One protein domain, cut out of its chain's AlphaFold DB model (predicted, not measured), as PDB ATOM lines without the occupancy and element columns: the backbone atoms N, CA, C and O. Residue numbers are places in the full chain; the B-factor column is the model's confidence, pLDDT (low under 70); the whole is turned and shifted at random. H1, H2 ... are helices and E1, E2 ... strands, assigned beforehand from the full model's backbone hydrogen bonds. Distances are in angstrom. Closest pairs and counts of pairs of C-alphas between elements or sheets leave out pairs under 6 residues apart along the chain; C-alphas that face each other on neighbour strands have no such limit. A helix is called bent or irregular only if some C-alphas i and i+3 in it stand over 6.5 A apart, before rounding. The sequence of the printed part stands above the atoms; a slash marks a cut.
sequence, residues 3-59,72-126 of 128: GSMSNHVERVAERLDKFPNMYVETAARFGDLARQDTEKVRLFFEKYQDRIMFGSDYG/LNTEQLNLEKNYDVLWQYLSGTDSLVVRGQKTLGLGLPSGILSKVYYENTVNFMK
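What this domain is: This is residues 3 to 59 and 72 to 126 of the 128 residues of the protein "Amidohydrolase family protein" of Maribacter sp (UniProt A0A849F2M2). Two short helices, H1 and H3, lie side by side at one end of a compact body, and the long helix H4 reaches out at the other, where its residues 72 to 77 stick out. Between them is H2, with the small hairpin E1 E2 packed on it and on residues 82 to 90 of H4; H5 lies on the side away from the hairpin. The 112 printed residues, mostly helix by class, include H1, H2, H3, H4, E1, E2 and H5 in chain order, the two strands antiparallel. The radius of gyration of the C-alphas is 13.8 A, and the spans are 43 by 33 by 26 A.

How they stand to each other: H1, residues 9 to 18, touches H3, residues 38 to 47, at a shallow tilt of 15 degrees, the same way; their closest C-alphas, of Val 9 and Phe 44, are 6.8 A apart. H2, residues 27 to 34, is irregular, with C-alphas 28 and 31 7.2 A apart; its C-alpha 34 is 5.7 A from that of Thr 103 in E2, residues 101 to 104, their closest pair. E1, residues 95 to 98, forms a hairpin with E2, with N 96 and O 103 within hydrogen-bond range at 3.0 A. H4, residues 72 to 91, and H5, residues 110 to 125, only just touch, only at their ends, with 3 pairs of C-alphas within 8 A, the closest Ser 91 and Leu 113 at 7.3 A. H5 is irregular, with C-alphas 117 and 120 7.5 A apart, and has a kink of 39 degrees near residue 118. Every O i to N i+4 pair is within hydrogen-bond range in H3 and H4, against 5 of 6 in H1, 2 of 4 in H2 and 10 of 12 in H5.

Where its parts are: H1 begins at C-alpha 9 (30.026, -6.567, 102.447). H4 is 28.1 A long and H5 21.7 A, ending at C-alpha 125 (37.567, -5.403, 79.413).

The domain as a whole: The C-alphas of Lys 18 and Asn 73 are farthest apart, at 45.0 A. Residues 60 to 71 are not printed, and C-alphas 59 and 72 are 13.4 A apart across this cut. Of the links printed whole, none is long. No printed residue has pLDDT under 70.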
ATOM      1  N   GLY A   3      35.172  -1.299  96.564       94.25
ATOM      2  CA  GLY A   3      34.732   0.089  96.766       94.25
ATOM      3  C   GLY A   3      35.266   0.772  98.037       94.25
ATOM      4  O   GLY A   3      34.634   1.706  98.517       94.25
ATOM      5  N   SER A   4      36.377   0.293  98.614       94.06
ATOM      6  CA  SER A   4      36.939   0.738  99.903       94.06
ATOM      7  C   SER A   4      35.998   0.573 101.106       94.06
ATOM      8  O   SER A   4      36.174   1.221 102.135       94.06
ATOM      9  N   MET A   5      35.012  -0.322 101.000       94.25
ATOM     10  CA  MET A   5      34.029  -0.624 102.053       94.25
ATOM     11  C   MET A   5      34.073  -2.100 102.476       94.25
ATOM     12  O   MET A   5      33.147  -2.597 103.109       94.25
ATOM     13  N   SER A   6      35.164  -2.795 102.153       93.44
ATOM     14  CA  SER A   6      35.382  -4.236 102.347       93.44
ATOM     15  C   SER A   6      35.114  -4.763 103.753       93.44
ATOM     16  O   SER A   6      34.746  -5.921 103.892       93.44
ATOM     17  N   ASN A   7      35.264  -3.927 104.784       94.31
ATOM     18  CA  ASN A   7      34.981  -4.288 106.176       94.31
ATOM     19  C   ASN A   7      33.517  -4.686 106.437       94.31
ATOM     20  O   ASN A   7      33.245  -5.306 107.465       94.31
ATOM     21  N   HIS A   8      32.596  -4.312 105.542       97.25
ATOM     22  CA  HIS A   8      31.180  -4.667 105.595       97.25
ATOM     23  C   HIS A   8      30.662  -4.928 104.176       97.25
ATOM     24  O   HIS A   8      30.377  -3.981 103.438       97.25
ATOM     25  N   VAL A   9      30.516  -6.199 103.790       98.31
ATOM     26  CA  VAL A   9      30.026  -6.567 102.447       98.31
ATOM     27  C   VAL A   9      28.638  -5.999 102.136       98.31
ATOM     28  O   VAL A   9      28.337  -5.754 100.971       98.31
ATOM     29  N   GLU A  10      27.820  -5.670 103.141       98.12
ATOM     30  CA  GLU A  10      26.532  -4.994 102.941       98.12
ATOM     31  C   GLU A  10      26.687  -3.592 102.356       98.12
ATOM     32  O   GLU A  10      25.909  -3.192 101.499       98.12
ATOM     33  N   ARG A  11      27.726  -2.845 102.747       98.06
ATOM     34  CA  ARG A  11      27.970  -1.510 102.180       98.06
ATOM     35  C   ARG A  11      28.423  -1.592 100.727       98.06
ATOM     36  O   ARG A  11      28.105  -0.718  99.923       98.06
ATOM     37  N   VAL A  12      29.156  -2.650 100.380       98.38
ATOM     38  CA  VAL A  12      29.506  -2.950  98.987       98.38
ATOM     39  C   VAL A  12      28.239  -3.314  98.208       98.38
ATOM     40  O   VAL A  12      27.996  -2.760  97.138       98.38
ATOM     41  N   ALA A  13      27.399  -4.177  98.786       98.50
ATOM     42  CA  ALA A  13      26.116  -4.600  98.241       98.50
ATOM     43  C   ALA A  13      25.185  -3.411  97.947       98.50
ATOM     44  O   ALA A  13      24.685  -3.308  96.835       98.50
ATOM     45  N   GLU A  14      25.030  -2.464  98.876       98.31
ATOM     46  CA  GLU A  14      24.232  -1.245  98.670       98.31
ATOM     47  C   GLU A  14      24.673  -0.448  97.431       98.31
ATOM     48  O   GLU A  14      23.848   0.137  96.726       98.31
ATOM     49  N   ARG A  15      25.983  -0.387  97.156       98.12
ATOM     50  CA  ARG A  15      26.510   0.312  95.977       98.12
ATOM     51  C   ARG A  15      26.285  -0.483  94.702       98.12
ATOM     52  O   ARG A  15      25.888   0.112  93.706       98.12
ATOM     53  N   LEU A  16      26.484  -1.797  94.742       98.50
ATOM     54  CA  LEU A  16      26.193  -2.674  93.612       98.50
ATOM     55  C   LEU A  16      24.696  -2.656  93.263       98.50
ATOM     56  O   LEU A  16      24.348  -2.598  92.087       98.50
ATOM     57  N   ASP A  17      23.797  -2.648  94.244       98.50
ATOM     58  CA  ASP A  17      22.353  -2.538  94.003       98.50
ATOM     59  C   ASP A  17      21.981  -1.161  93.419       98.50
ATOM     60  O   ASP A  17      21.167  -1.070  92.502       98.50
ATOM     61  N   LYS A  18      22.616  -0.081  93.895       98.50
ATOM     62  CA  LYS A  18      22.349   1.286  93.415       98.50
ATOM     63  C   LYS A  18      22.912   1.576  92.019       98.50
ATOM     64  O   LYS A  18      22.322   2.360  91.277       98.50
ATOM     65  N   PHE A  19      24.066   1.006  91.679       98.19
ATOM     66  CA  PHE A  19      24.798   1.304  90.449       98.19
ATOM     67  C   PHE A  19      24.955   0.026  89.613       98.19
ATOM     68  O   PHE A  19      25.897  -0.742  89.827       98.19
ATOM     69  N   PRO A  20      24.057  -0.230  88.642       96.50
ATOM     70  CA  PRO A  20      24.049  -1.489  87.893       96.50
ATOM     71  C   PRO A  20      25.309  -1.699  87.041       96.50
ATOM     72  O   PRO A  20      25.667  -2.834  86.748       96.50
ATOM     73  N   ASN A  21      26.014  -0.622  86.690       96.50
ATOM     74  CA  ASN A  21      27.263  -0.636  85.927       96.50
ATOM     75  C   ASN A  21      28.535  -0.714  86.797       96.50
ATOM     76  O   ASN A  21      29.639  -0.607  86.265       96.50
ATOM     77  N   MET A  22      28.405  -0.848  88.119       97.69
ATOM     78  CA  MET A  22      29.548  -0.942  89.025       97.69
ATOM     79  C   MET A  22      30.040  -2.386  89.155       97.69
ATOM     80  O   MET A  22      29.253  -3.297  89.410       97.69
ATOM     81  N   TYR A  23      31.358  -2.554  89.051       98.38
ATOM     82  CA  TYR A  23      32.087  -3.791  89.322       98.38
ATOM     83  C   TYR A  23      33.069  -3.559  90.468       98.38
ATOM     84  O   TYR A  23      33.515  -2.433  90.711       98.38
ATOM     85  N   VAL A  24      33.408  -4.624  91.184       98.50
ATOM     86  CA  VAL A  24      34.384  -4.582  92.273       98.50
ATOM     87  C   VAL A  24      35.374  -5.729  92.160       98.50
ATOM     88  O   VAL A  24      35.103  -6.731  91.516       98.50
ATOM     89  N   GLU A  25      36.516  -5.589  92.824       98.31
ATOM     90  CA  GLU A  25      37.532  -6.640  92.909       98.31
ATOM     91  C   GLU A  25      38.098  -6.766  94.331       98.31
ATOM     92  O   GLU A  25      38.006  -5.799  95.110       98.31
ATOM     93  N   THR A  26      38.616  -7.952  94.666       98.19
ATOM     94  CA  THR A  26      39.051  -8.348  96.015       98.19
ATOM     95  C   THR A  26      40.349  -7.681  96.481       98.19
ATOM     96  O   THR A  26      40.345  -7.075  97.553       98.19
ATOM     97  N   ALA A  27      41.431  -7.742  95.705       97.00
ATOM     98  CA  ALA A  27      42.759  -7.196  96.020       97.00
ATOM     99  C   ALA A  27      43.198  -7.452  97.481       97.00
ATOM    100  O   ALA A  27      42.903  -8.498  98.058       97.00
ATOM    101  N   ALA A  28      43.821  -6.470  98.147       95.94
ATOM    102  CA  ALA A  28      44.256  -6.543  99.544       95.94
ATOM    103  C   ALA A  28      43.136  -6.818 100.567       95.94
ATOM    104  O   ALA A  28      43.406  -6.916 101.773       95.94
ATOM    105  N   ARG A  29      41.870  -6.908 100.142       97.62
ATOM    106  CA  ARG A  29      40.701  -6.965 101.029       97.62
ATOM    107  C   ARG A  29      40.346  -8.362 101.519       97.62
ATOM    108  O   ARG A  29      39.429  -8.483 102.323       97.62
ATOM    109  N   PHE A  30      41.096  -9.395 101.143       97.94
ATOM    110  CA  PHE A  30      40.893 -10.755 101.654       97.94
ATOM    111  C   PHE A  30      40.912 -10.860 103.186       97.94
ATOM    112  O   PHE A  30      40.103 -11.582 103.754       97.94
ATOM    113  N   GLY A  31      41.764 -10.089 103.873       97.50
ATOM    114  CA  GLY A  31      41.747 -10.028 105.343       97.50
ATOM    115  C   GLY A  31      40.478  -9.382 105.914       97.50
ATOM    116  O   GLY A  31      39.970  -9.825 106.940       97.50
ATOM    117  N   ASP A  32      39.931  -8.369 105.234       98.12
ATOM    118  CA  ASP A  32      38.685  -7.707 105.645       98.12
ATOM    119  C   ASP A  32      37.471  -8.629 105.433       98.12
ATOM    120  O   ASP A  32      36.539  -8.626 106.237       98.12
ATOM    121  N   LEU A  33      37.492  -9.430 104.360       98.44
ATOM    122  CA  LEU A  33      36.500 -10.471 104.085       98.44
ATOM    123  C   LEU A  33      36.572 -11.590 105.133       98.44
ATOM    124  O   LEU A  33      35.567 -11.896 105.762       98.44
ATOM    125  N   ALA A  34      37.765 -12.130 105.393       98.25
ATOM    126  CA  ALA A  34      37.986 -13.221 106.345       98.25
ATOM    127  C   ALA A  34      37.656 -12.865 107.805       98.25
ATOM    128  O   ALA A  34      37.481 -13.751 108.633       98.25
ATOM    129  N   ARG A  35      37.584 -11.572 108.142       98.00
ATOM    130  CA  ARG A  35      37.168 -11.101 109.473       98.00
ATOM    131  C   ARG A  35      35.646 -11.134 109.672       98.00
ATOM    132  O   ARG A  35      35.174 -10.984 110.798       98.00
ATOM    133  N   GLN A  36      34.876 -11.224 108.593       98.38
ATOM    134  CA  GLN A  36      33.417 -11.260 108.639       98.38
ATOM    135  C   GLN A  36      32.914 -12.700 108.771       98.38
ATOM    136  O   GLN A  36      33.667 -13.654 108.609       98.38
ATOM    137  N   ASP A  37      31.626 -12.845 109.069       98.25
ATOM    138  CA  ASP A  37      30.960 -14.146 109.049       98.25
ATOM    139  C   ASP A  37      31.073 -14.806 107.659       98.25
ATOM    140  O   ASP A  37      30.758 -14.177 106.643       98.25
ATOM    141  N   THR A  38      31.538 -16.060 107.621       98.38
ATOM    142  CA  THR A  38      31.812 -16.798 106.378       98.38
ATOM    143  C   THR A  38      30.569 -16.910 105.504       98.38
ATOM    144  O   THR A  38      30.647 -16.655 104.303       98.38
ATOM    145  N   GLU A  39      29.419 -17.255 106.089       98.44
ATOM    146  CA  GLU A  39      28.181 -17.474 105.336       98.44
ATOM    147  C   GLU A  39      27.676 -16.169 104.725       98.44
ATOM    148  O   GLU A  39      27.327 -16.109 103.547       98.44
ATOM    149  N   LYS A  40      27.732 -15.077 105.487       98.62
ATOM    150  CA  LYS A  40      27.424 -13.736 104.988       98.62
ATOM    151  C   LYS A  40      28.306 -13.340 103.799       98.62
ATOM    152  O   LYS A  40      27.802 -12.774 102.827       98.62
ATOM    153  N   VAL A  41      29.613 -13.603 103.861       98.81
ATOM    154  CA  VAL A  41      30.519 -13.315 102.737       98.81
ATOM    155  C   VAL A  41      30.207 -14.228 101.551       98.81
ATOM    156  O   VAL A  41      30.111 -13.740 100.427       98.81
ATOM    157  N   ARG A  42      29.967 -15.522 101.786       98.81
ATOM    158  CA  ARG A  42      29.581 -16.494 100.754       98.81
ATOM    159  C   ARG A  42      28.333 -16.037  99.993       98.81
ATOM    160  O   ARG A  42      28.380 -15.922  98.771       98.81
ATOM    161  N   LEU A  43      27.270 -15.660 100.706       98.81
ATOM    162  CA  LEU A  43      26.024 -15.144 100.123       98.81
ATOM    163  C   LEU A  43      26.233 -13.848  99.323       98.81
ATOM    164  O   LEU A  43      25.577 -13.635  98.302       98.81
ATOM    165  N   PHE A  44      27.160 -12.979  99.745       98.81
ATOM    166  CA  PHE A  44      27.544 -11.797  98.966       98.81
ATOM    167  C   PHE A  44      28.169 -12.188  97.618       98.81
ATOM    168  O   PHE A  44      27.765 -11.647  96.584       98.81
ATOM    169  N   PHE A  45      29.102 -13.144  97.609       98.88
ATOM    170  CA  PHE A  45      29.685 -13.652  96.364       98.88
ATOM    171  C   PHE A  45      28.636 -14.328  95.478       98.88
ATOM    172  O   PHE A  45      28.631 -14.083  94.277       98.88
ATOM    173  N   GLU A  46      27.708 -15.106  96.043       98.81
ATOM    174  CA  GLU A  46      26.626 -15.737  95.275       98.81
ATOM    175  C   GLU A  46      25.690 -14.711  94.623       98.81
ATOM    176  O   GLU A  46      25.411 -14.813  93.425       98.81
ATOM    177  N   LYS A  47      25.239 -13.698  95.379       98.81
ATOM    178  CA  LYS A  47      24.323 -12.658  94.881       98.81
ATOM    179  C   LYS A  47      24.962 -11.792  93.793       98.81
ATOM    180  O   LYS A  47      24.278 -11.392  92.854       98.81
ATOM    181  N   TYR A  48      26.251 -11.474  93.916       98.81
ATOM    182  CA  TYR A  48      26.950 -10.541  93.024       98.81
ATOM    183  C   TYR A  48      28.016 -11.205  92.147       98.81
ATOM    184  O   TYR A  48      28.920 -10.524  91.659       98.81
ATOM    185  N   GLN A  49      27.899 -12.513  91.916       98.75
ATOM    186  CA  GLN A  49      28.881 -13.325  91.189       98.75
ATOM    187  C   GLN A  49      29.260 -12.776  89.808       98.75
ATOM    188  O   GLN A  49      30.389 -12.970  89.379       98.75
ATOM    189  N   ASP A  50      28.360 -12.058  89.129       98.69
ATOM    190  CA  ASP A  50      28.593 -11.487  87.794       98.69
ATOM    191  C   ASP A  50      29.271 -10.101  87.827       98.69
ATOM    192  O   ASP A  50      29.429  -9.451  86.793       98.69
ATOM    193  N   ARG A  51      29.609  -9.585  89.019       98.56
ATOM    194  CA  ARG A  51      30.150  -8.224  89.214       98.56
ATOM    195  C   ARG A  51      31.347  -8.143  90.161       98.56
ATOM    196  O   ARG A  51      31.800  -7.041  90.485       98.56
ATOM    197  N   ILE A  52      31.870  -9.289  90.587       98.75
ATOM    198  CA  ILE A  52      33.069  -9.390  91.423       98.75
ATOM    199  C   ILE A  52      34.190 -10.012  90.594       98.75
ATOM    200  O   ILE A  52      34.027 -11.103  90.064       98.75
ATOM    201  N   MET A  53      35.327  -9.339  90.496       98.69
ATOM    202  CA  MET A  53      36.548  -9.858  89.877       98.69
ATOM    203  C   MET A  53      37.564 -10.250  90.952       98.69
ATOM    204  O   MET A  53      37.578  -9.704  92.060       98.69
ATOM    205  N   PHE A  54      38.448 -11.176  90.614       98.56
ATOM    206  CA  PHE A  54      39.606 -11.503  91.422       98.56
ATOM    207  C   PHE A  54      40.708 -10.454  91.239       98.56
ATOM    208  O   PHE A  54      41.011 -10.025  90.128       98.56
ATOM    209  N   GLY A  55      41.352 -10.102  92.344       97.50
ATOM    210  CA  GLY A  55      42.634  -9.409  92.365       97.50
ATOM    211  C   GLY A  55      43.446  -9.916  93.548       97.50
ATOM    212  O   GLY A  55      42.898 -10.046  94.643       97.50
ATOM    213  N   SER A  56      44.730 -10.219  93.343       96.00
ATOM    214  CA  SER A  56      45.625 -10.661  94.424       96.00
ATOM    215  C   SER A  56      46.181  -9.492  95.235       96.00
ATOM    216  O   SER A  56      46.433  -9.643  96.427       96.00
ATOM    217  N   ASP A  57      46.362  -8.334  94.588       95.62
ATOM    218  CA  ASP A  57      47.133  -7.192  95.112       95.62
ATOM    219  C   ASP A  57      48.544  -7.582  95.561       95.62
ATOM    220  O   ASP A  57      49.117  -7.012  96.491       95.62
ATOM    221  N   TYR A  58      49.100  -8.603  94.909       94.38
ATOM    222  CA  TYR A  58      50.481  -8.987  95.112       94.38
ATOM    223  C   TYR A  58      51.376  -7.968  94.408       94.38
ATOM    224  O   TYR A  58      51.271  -7.771  93.197       94.38
ATOM    225  N   GLY A  59      52.231  -7.294  95.174       89.44
ATOM    226  CA  GLY A  59      53.124  -6.258  94.674       89.44
ATOM    227  C   GLY A  59      54.586  -6.639  94.849       89.44
ATOM    228  O   GLY A  59      54.978  -7.148  95.898       89.44
ATOM    229  N   LEU A  72      64.701 -14.057  93.340       95.88
ATOM    230  CA  LEU A  72      63.621 -14.302  92.379       95.88
ATOM    231  C   LEU A  72      62.882 -15.611  92.676       95.88
ATOM    232  O   LEU A  72      61.656 -15.625  92.717       95.88
ATOM    233  N   ASN A  73      63.610 -16.691  92.971       96.62
ATOM    234  CA  ASN A  73      63.003 -17.961  93.377       96.62
ATOM    235  C   ASN A  73      62.179 -17.801  94.665       96.62
ATOM    236  O   ASN A  73      61.077 -18.335  94.783       96.62
ATOM    237  N   THR A  74      62.692 -17.041  95.635       95.75
ATOM    238  CA  THR A  74      61.983 -16.761  96.891       95.75
ATOM    239  C   THR A  74      60.716 -15.938  96.653       95.75
ATOM    240  O   THR A  74      59.677 -16.209  97.255       95.75
ATOM    241  N   GLU A  75      60.780 -14.935  95.779       95.19
ATOM    242  CA  GLU A  75      59.633 -14.109  95.402       95.19
ATOM    243  C   GLU A  75      58.542 -14.934  94.709       95.19
ATOM    244  O   GLU A  75      57.383 -14.845  95.122       95.19
ATOM    245  N   GLN A  76      58.914 -15.811  93.773       94.75
ATOM    246  CA  GLN A  76      57.987 -16.729  93.114       94.75
ATOM    247  C   GLN A  76      57.293 -17.657  94.121       94.75
ATOM    248  O   GLN A  76      56.067 -17.767  94.116       94.75
ATOM    249  N   LEU A  77      58.048 -18.285  95.029       96.94
ATOM    250  CA  LEU A  77      57.479 -19.166  96.058       96.94
ATOM    251  C   LEU A  77      56.506 -18.419  96.984       96.94
ATOM    252  O   LEU A  77      55.491 -18.973  97.413       96.94
ATOM    253  N   ASN A  78      56.793 -17.154  97.297       95.44
ATOM    254  CA  ASN A  78      55.896 -16.317  98.091       95.44
ATOM    255  C   ASN A  78      54.614 -15.954  97.330       95.44
ATOM    256  O   ASN A  78      53.541 -15.947  97.940       95.44
ATOM    257  N   LEU A  79      54.709 -15.687  96.024       95.81
ATOM    258  CA  LEU A  79      53.557 -15.442  95.157       95.81
ATOM    259  C   LEU A  79      52.662 -16.679  95.068       95.81
ATOM    260  O   LEU A  79      51.460 -16.569  95.306       95.81
ATOM    261  N   GLU A  80      53.240 -17.849  94.790       97.19
ATOM    262  CA  GLU A  80      52.517 -19.126  94.718       97.19
ATOM    263  C   GLU A  80      51.794 -19.412  96.038       97.19
ATOM    264  O   GLU A  80      50.579 -19.598  96.065       97.19
ATOM    265  N   LYS A  81      52.509 -19.308  97.164       96.69
ATOM    266  CA  LYS A  81      51.923 -19.493  98.496       96.69
ATOM    267  C   LYS A  81      50.812 -18.488  98.797       96.69
ATOM    268  O   LYS A  81      49.816 -18.843  99.430       96.69
ATOM    269  N   ASN A  82      50.986 -17.222  98.414       96.31
ATOM    270  CA  ASN A  82      49.952 -16.210  98.607       96.31
ATOM    271  C   ASN A  82      48.702 -16.574  97.807       96.31
ATOM    272  O   ASN A  82      47.617 -16.635  98.381       96.31
ATOM    273  N   TYR A  83      48.873 -16.868  96.518       97.75
ATOM    274  CA  TYR A  83      47.785 -17.239  95.627       97.75
ATOM    275  C   TYR A  83      47.035 -18.476  96.130       97.75
ATOM    276  O   TYR A  83      45.807 -18.450  96.174       97.75
ATOM    277  N   ASP A  84      47.748 -19.501  96.602       98.19
ATOM    278  CA  ASP A  84      47.153 -20.716  97.164       98.19
ATOM    279  C   ASP A  84      46.251 -20.426  98.366       98.19
ATOM    280  O   ASP A  84      45.147 -20.962  98.450       98.19
ATOM    281  N   VAL A  85      46.660 -19.536  99.277       98.31
ATOM    282  CA  VAL A  85      45.813 -19.138 100.416       98.31
ATOM    283  C   VAL A  85      44.550 -18.419  99.938       98.31
ATOM    284  O   VAL A  85      43.463 -18.672 100.460       98.31
ATOM    285  N   LEU A  86      44.667 -17.530  98.946       98.50
ATOM    286  CA  LEU A  86      43.512 -16.815  98.390       98.50
ATOM    287  C   LEU A  86      42.556 -17.770  97.666       98.50
ATOM    288  O   LEU A  86      41.339 -17.677  97.832       98.50
ATOM    289  N   TRP A  87      43.110 -18.719  96.913       98.56
ATOM    290  CA  TRP A  87      42.363 -19.779  96.249       98.56
ATOM    291  C   TRP A  87      41.629 -20.665  97.258       98.56
ATOM    292  O   TRP A  87      40.423 -20.874  97.119       98.56
ATOM    293  N   GLN A  88      42.315 -21.146  98.299       98.69
ATOM    294  CA  GLN A  88      41.714 -21.959  99.361       98.69
ATOM    295  C   GLN A  88      40.610 -21.203 100.101       98.69
ATOM    296  O   GLN A  88      39.580 -21.795 100.418       98.69
ATOM    297  N   TYR A  89      40.775 -19.896 100.325       98.81
ATOM    298  CA  TYR A  89      39.734 -19.078 100.941       98.81
ATOM    299  C   TYR A  89      38.458 -19.024 100.099       98.81
ATOM    300  O   TYR A  89      37.370 -19.140 100.650       98.81
ATOM    301  N   LEU A  90      38.555 -18.863  98.778       98.81
ATOM    302  CA  LEU A  90      37.369 -18.778  97.920       98.81
ATOM    303  C   LEU A  90      36.753 -20.152  97.611       98.81
ATOM    304  O   LEU A  90      35.531 -20.277  97.575       98.81
ATOM    305  N   SER A  91      37.578 -21.175  97.379       98.69
ATOM    306  CA  SER A  91      37.140 -22.481  96.858       98.69
ATOM    307  C   SER A  91      36.943 -23.564  97.919       98.69
ATOM    308  O   SER A  91      36.105 -24.448  97.747       98.69
ATOM    309  N   GLY A  92      37.721 -23.526  99.002       98.31
ATOM    310  CA  GLY A  92      37.737 -24.562 100.030       98.31
ATOM    311  C   GLY A  92      36.622 -24.393 101.056       98.31
ATOM    312  O   GLY A  92      35.969 -23.357 101.117       98.31
ATOM    313  N   THR A  93      36.429 -25.409 101.894       98.06
ATOM    314  CA  THR A  93      35.465 -25.400 103.013       98.06
ATOM    315  C   THR A  93      36.128 -25.605 104.377       98.06
ATOM    316  O   THR A  93      35.465 -25.480 105.405       98.06
ATOM    317  N   ASP A  94      37.428 -25.914 104.398       98.25
ATOM    318  CA  ASP A  94      38.188 -26.134 105.627       98.25
ATOM    319  C   ASP A  94      38.592 -24.805 106.291       98.25
ATOM    320  O   ASP A  94      38.496 -23.719 105.707       98.25
ATOM    321  N   SER A  95      39.040 -24.895 107.538       98.00
ATOM    322  CA  SER A  95      39.596 -23.788 108.300       98.00
ATOM    323  C   SER A  95      40.961 -23.346 107.771       98.00
ATOM    324  O   SER A  95      41.808 -24.156 107.404       98.00
ATOM    325  N   LEU A  96      41.189 -22.034 107.765       98.25
ATOM    326  CA  LEU A  96      42.443 -21.428 107.332       98.25
ATOM    327  C   LEU A  96      42.664 -20.061 107.986       98.25
ATOM    328  O   LEU A  96      41.809 -19.530 108.703       98.25
ATOM    329  N   VAL A  97      43.840 -19.484 107.737       98.00
ATOM    330  CA  VAL A  97      44.199 -18.146 108.210       98.00
ATOM    331  C   VAL A  97      44.508 -17.244 107.027       98.00
ATOM    332  O   VAL A  97      45.462 -17.477 106.290       98.00
ATOM    333  N   VAL A  98      43.743 -16.163 106.889       97.69
ATOM    334  CA  VAL A  98      43.922 -15.166 105.828       97.69
ATOM    335  C   VAL A  98      44.314 -13.843 106.470       97.69
ATOM    336  O   VAL A  98      43.546 -13.256 107.230       97.69
ATOM    337  N   ARG A  99      45.542 -13.375 106.205       93.50
ATOM    338  CA  ARG A  99      46.110 -12.145 106.804       93.50
ATOM    339  C   ARG A  99      45.927 -12.069 108.335       93.50
ATOM    340  O   ARG A  99      45.556 -11.034 108.881       93.50
ATOM    341  N   GLY A 100      46.168 -13.186 109.024       95.44
ATOM    342  CA  GLY A 100      46.056 -13.297 110.485       95.44
ATOM    343  C   GLY A 100      44.639 -13.523 111.025       95.44
ATOM    344  O   GLY A 100      44.489 -13.754 112.221       95.44
ATOM    345  N   GLN A 101      43.607 -13.504 110.176       97.44
ATOM    346  CA  GLN A 101      42.227 -13.799 110.570       97.44
ATOM    347  C   GLN A 101      41.948 -15.294 110.423       97.44
ATOM    348  O   GLN A 101      42.149 -15.849 109.342       97.44
ATOM    349  N   LYS A 102      41.485 -15.945 111.495       98.00
ATOM    350  CA  LYS A 102      40.984 -17.325 111.434       98.00
ATOM    351  C   LYS A 102      39.596 -17.313 110.801       98.00
ATOM    352  O   LYS A 102      38.726 -16.595 111.281       98.00
ATOM    353  N   THR A 103      39.402 -18.113 109.762       98.31
ATOM    354  CA  THR A 103      38.146 -18.202 109.008       98.31
ATOM    355  C   THR A 103      37.947 -19.625 108.490       98.31
ATOM    356  O   THR A 103      38.826 -20.477 108.626       98.31
ATOM    357  N   LEU A 104      36.792 -19.873 107.882       98.56
ATOM    358  CA  LEU A 104      36.569 -21.001 106.980       98.56
ATOM    359  C   LEU A 104      36.681 -20.520 105.532       98.56
ATOM    360  O   LEU A 104      36.474 -19.331 105.261       98.56
ATOM    361  N   GLY A 105      37.000 -21.433 104.619       98.69
ATOM    362  CA  GLY A 105      36.829 -21.182 103.195       98.69
ATOM    363  C   GLY A 105      35.348 -21.002 102.835       98.69
ATOM    364  O   GLY A 105      34.454 -21.494 103.526       98.69
ATOM    365  N   LEU A 106      35.084 -20.255 101.765       98.81
ATOM    366  CA  LEU A 106      33.736 -19.897 101.321       98.81
ATOM    367  C   LEU A 106      33.027 -21.031 100.572       98.81
ATOM    368  O   LEU A 106      31.811 -20.977 100.418       98.81
ATOM    369  N   GLY A 107      33.756 -22.031 100.074       98.69
ATOM    370  CA  GLY A 107      33.188 -23.155  99.333       98.69
ATOM    371  C   GLY A 107      32.442 -22.733  98.067       98.69
ATOM    372  O   GLY A 107      31.390 -23.298  97.765       98.69
ATOM    373  N   LEU A 108      32.925 -21.706  97.354       98.81
ATOM    374  CA  LEU A 108      32.231 -21.204  96.170       98.81
ATOM    375  C   LEU A 108      32.213 -22.271  95.058       98.81
ATOM    376  O   LEU A 108      33.263 -22.822  94.721       98.81
ATOM    377  N   PRO A 109      31.049 -22.547  94.440       98.56
ATOM    378  CA  PRO A 109      30.949 -23.447  93.295       98.56
ATOM    379  C   PRO A 109      31.861 -23.033  92.137       98.56
ATOM    380  O   PRO A 109      32.066 -21.842  91.887       98.56
ATOM    381  N   SER A 110      32.318 -24.008  91.349       98.31
ATOM    382  CA  SER A 110      33.204 -23.779  90.195       98.31
ATOM    383  C   SER A 110      32.665 -22.747  89.197       98.31
ATOM    384  O   SER A 110      33.442 -21.962  88.664       98.31
ATOM    385  N   GLY A 111      31.344 -22.686  88.993       98.75
ATOM    386  CA  GLY A 111      30.715 -21.673  88.139       98.75
ATOM    387  C   GLY A 111      30.880 -20.240  88.661       98.75
ATOM    388  O   GLY A 111      31.115 -19.327  87.876       98.75
ATOM    389  N   ILE A 112      30.827 -20.033  89.981       98.88
ATOM    390  CA  ILE A 112      31.083 -18.716  90.587       98.88
ATOM    391  C   ILE A 112      32.580 -18.401  90.543       98.88
ATOM    392  O   ILE A 112      32.957 -17.279  90.209       98.88
ATOM    393  N   LEU A 113      33.442 -19.386  90.818       98.81
ATOM    394  CA  LEU A 113      34.895 -19.212  90.727       98.81
ATOM    395  C   LEU A 113      35.330 -18.814  89.309       98.81
ATOM    396  O   LEU A 113      36.100 -17.870  89.168       98.81
ATOM    397  N   SER A 114      34.797 -19.462  88.269       98.75
ATOM    398  CA  SER A 114      35.071 -19.124  86.862       98.75
ATOM    399  C   SER A 114      34.747 -17.660  86.551       98.75
ATOM    400  O   SER A 114      35.566 -16.932  85.984       98.75
ATOM    401  N   LYS A 115      33.588 -17.179  87.018       98.81
ATOM    402  CA  LYS A 115      33.190 -15.776  86.861       98.81
ATOM    403  C   LYS A 115      34.138 -14.816  87.561       98.81
ATOM    404  O   LYS A 115      34.594 -13.852  86.945       98.81
ATOM    405  N   VAL A 116      34.456 -15.100  88.823       98.69
ATOM    406  CA  VAL A 116      35.306 -14.241  89.655       98.69
ATOM    407  C   VAL A 116      36.735 -14.181  89.117       98.69
ATOM    408  O   VAL A 116      37.291 -13.093  89.002       98.69
ATOM    409  N   TYR A 117      37.327 -15.316  88.746       98.44
ATOM    410  CA  TYR A 117      38.716 -15.373  88.285       98.44
ATOM    411  C   TYR A 117      38.910 -14.948  86.828       98.44
ATOM    412  O   TYR A 117      40.012 -14.527  86.474       98.44
ATOM    413  N   TYR A 118      37.884 -15.054  85.981       98.00
ATOM    414  CA  TYR A 118      38.069 -14.921  84.538       98.00
ATOM    415  C   TYR A 118      36.933 -14.182  83.827       98.00
ATOM    416  O   TYR A 118      37.163 -13.099  83.278       98.00
ATOM    417  N   GLU A 119      35.716 -14.736  83.818       98.50
ATOM    418  CA  GLU A 119      34.675 -14.298  82.871       98.50
ATOM    419  C   GLU A 119      34.298 -12.826  83.063       98.50
ATOM    420  O   GLU A 119      34.157 -12.089  82.087       98.50
ATOM    421  N   ASN A 120      34.200 -12.361  84.314       98.38
ATOM    422  CA  ASN A 120      33.843 -10.973  84.604       98.38
ATOM    423  C   ASN A 120      34.882  -9.993  84.049       98.38
ATOM    424  O   ASN A 120      34.511  -8.977  83.459       98.38
ATOM    425  N   THR A 121      36.173 -10.304  84.194       97.81
ATOM    426  CA  THR A 121      37.270  -9.473  83.679       97.81
ATOM    427  C   THR A 121      37.257  -9.437  82.157       97.81
ATOM    428  O   THR A 121      37.308  -8.355  81.573       97.81
ATOM    429  N   VAL A 122      37.138 -10.599  81.506       97.69
ATOM    430  CA  VAL A 122      37.089 -10.699  80.038       97.69
ATOM    431  C   VAL A 122      35.918  -9.906  79.474       97.69
ATOM    432  O   VAL A 122      36.109  -9.094  78.565       97.69
ATOM    433  N   ASN A 123      34.732 -10.071  80.058       96.81
ATOM    434  CA  ASN A 123      33.524  -9.376  79.628       96.81
ATOM    435  C   ASN A 123      33.632  -7.859  79.829       96.81
ATOM    436  O   ASN A 123      33.303  -7.089  78.925       96.81
ATOM    437  N   PHE A 124      34.125  -7.413  80.988       96.50
ATOM    438  CA  PHE A 124      34.271  -5.991  81.303       96.50
ATOM    439  C   PHE A 124      35.302  -5.299  80.404       96.50
ATOM    440  O   PHE A 124      35.044  -4.222  79.863       96.50
ATOM    441  N   MET A 125      36.459  -5.936  80.210       96.38
ATOM    442  CA  MET A 125      37.567  -5.403  79.413       96.38
ATOM    443  C   MET A 125      37.391  -5.634  77.907       96.38
ATOM    444  O   MET A 125      38.157  -5.086  77.115       96.38
ATOM    445  N   LYS A 126      36.379  -6.414  77.501       95.94
ATOM    446  CA  LYS A 126      36.124  -6.819  76.109       95.94
ATOM    447  C   LYS A 126      37.342  -7.502  75.480       95.94
ATOM    448  O   LYS A 126      37.707  -7.213  74.338       95.94
TER     449      LYS A 126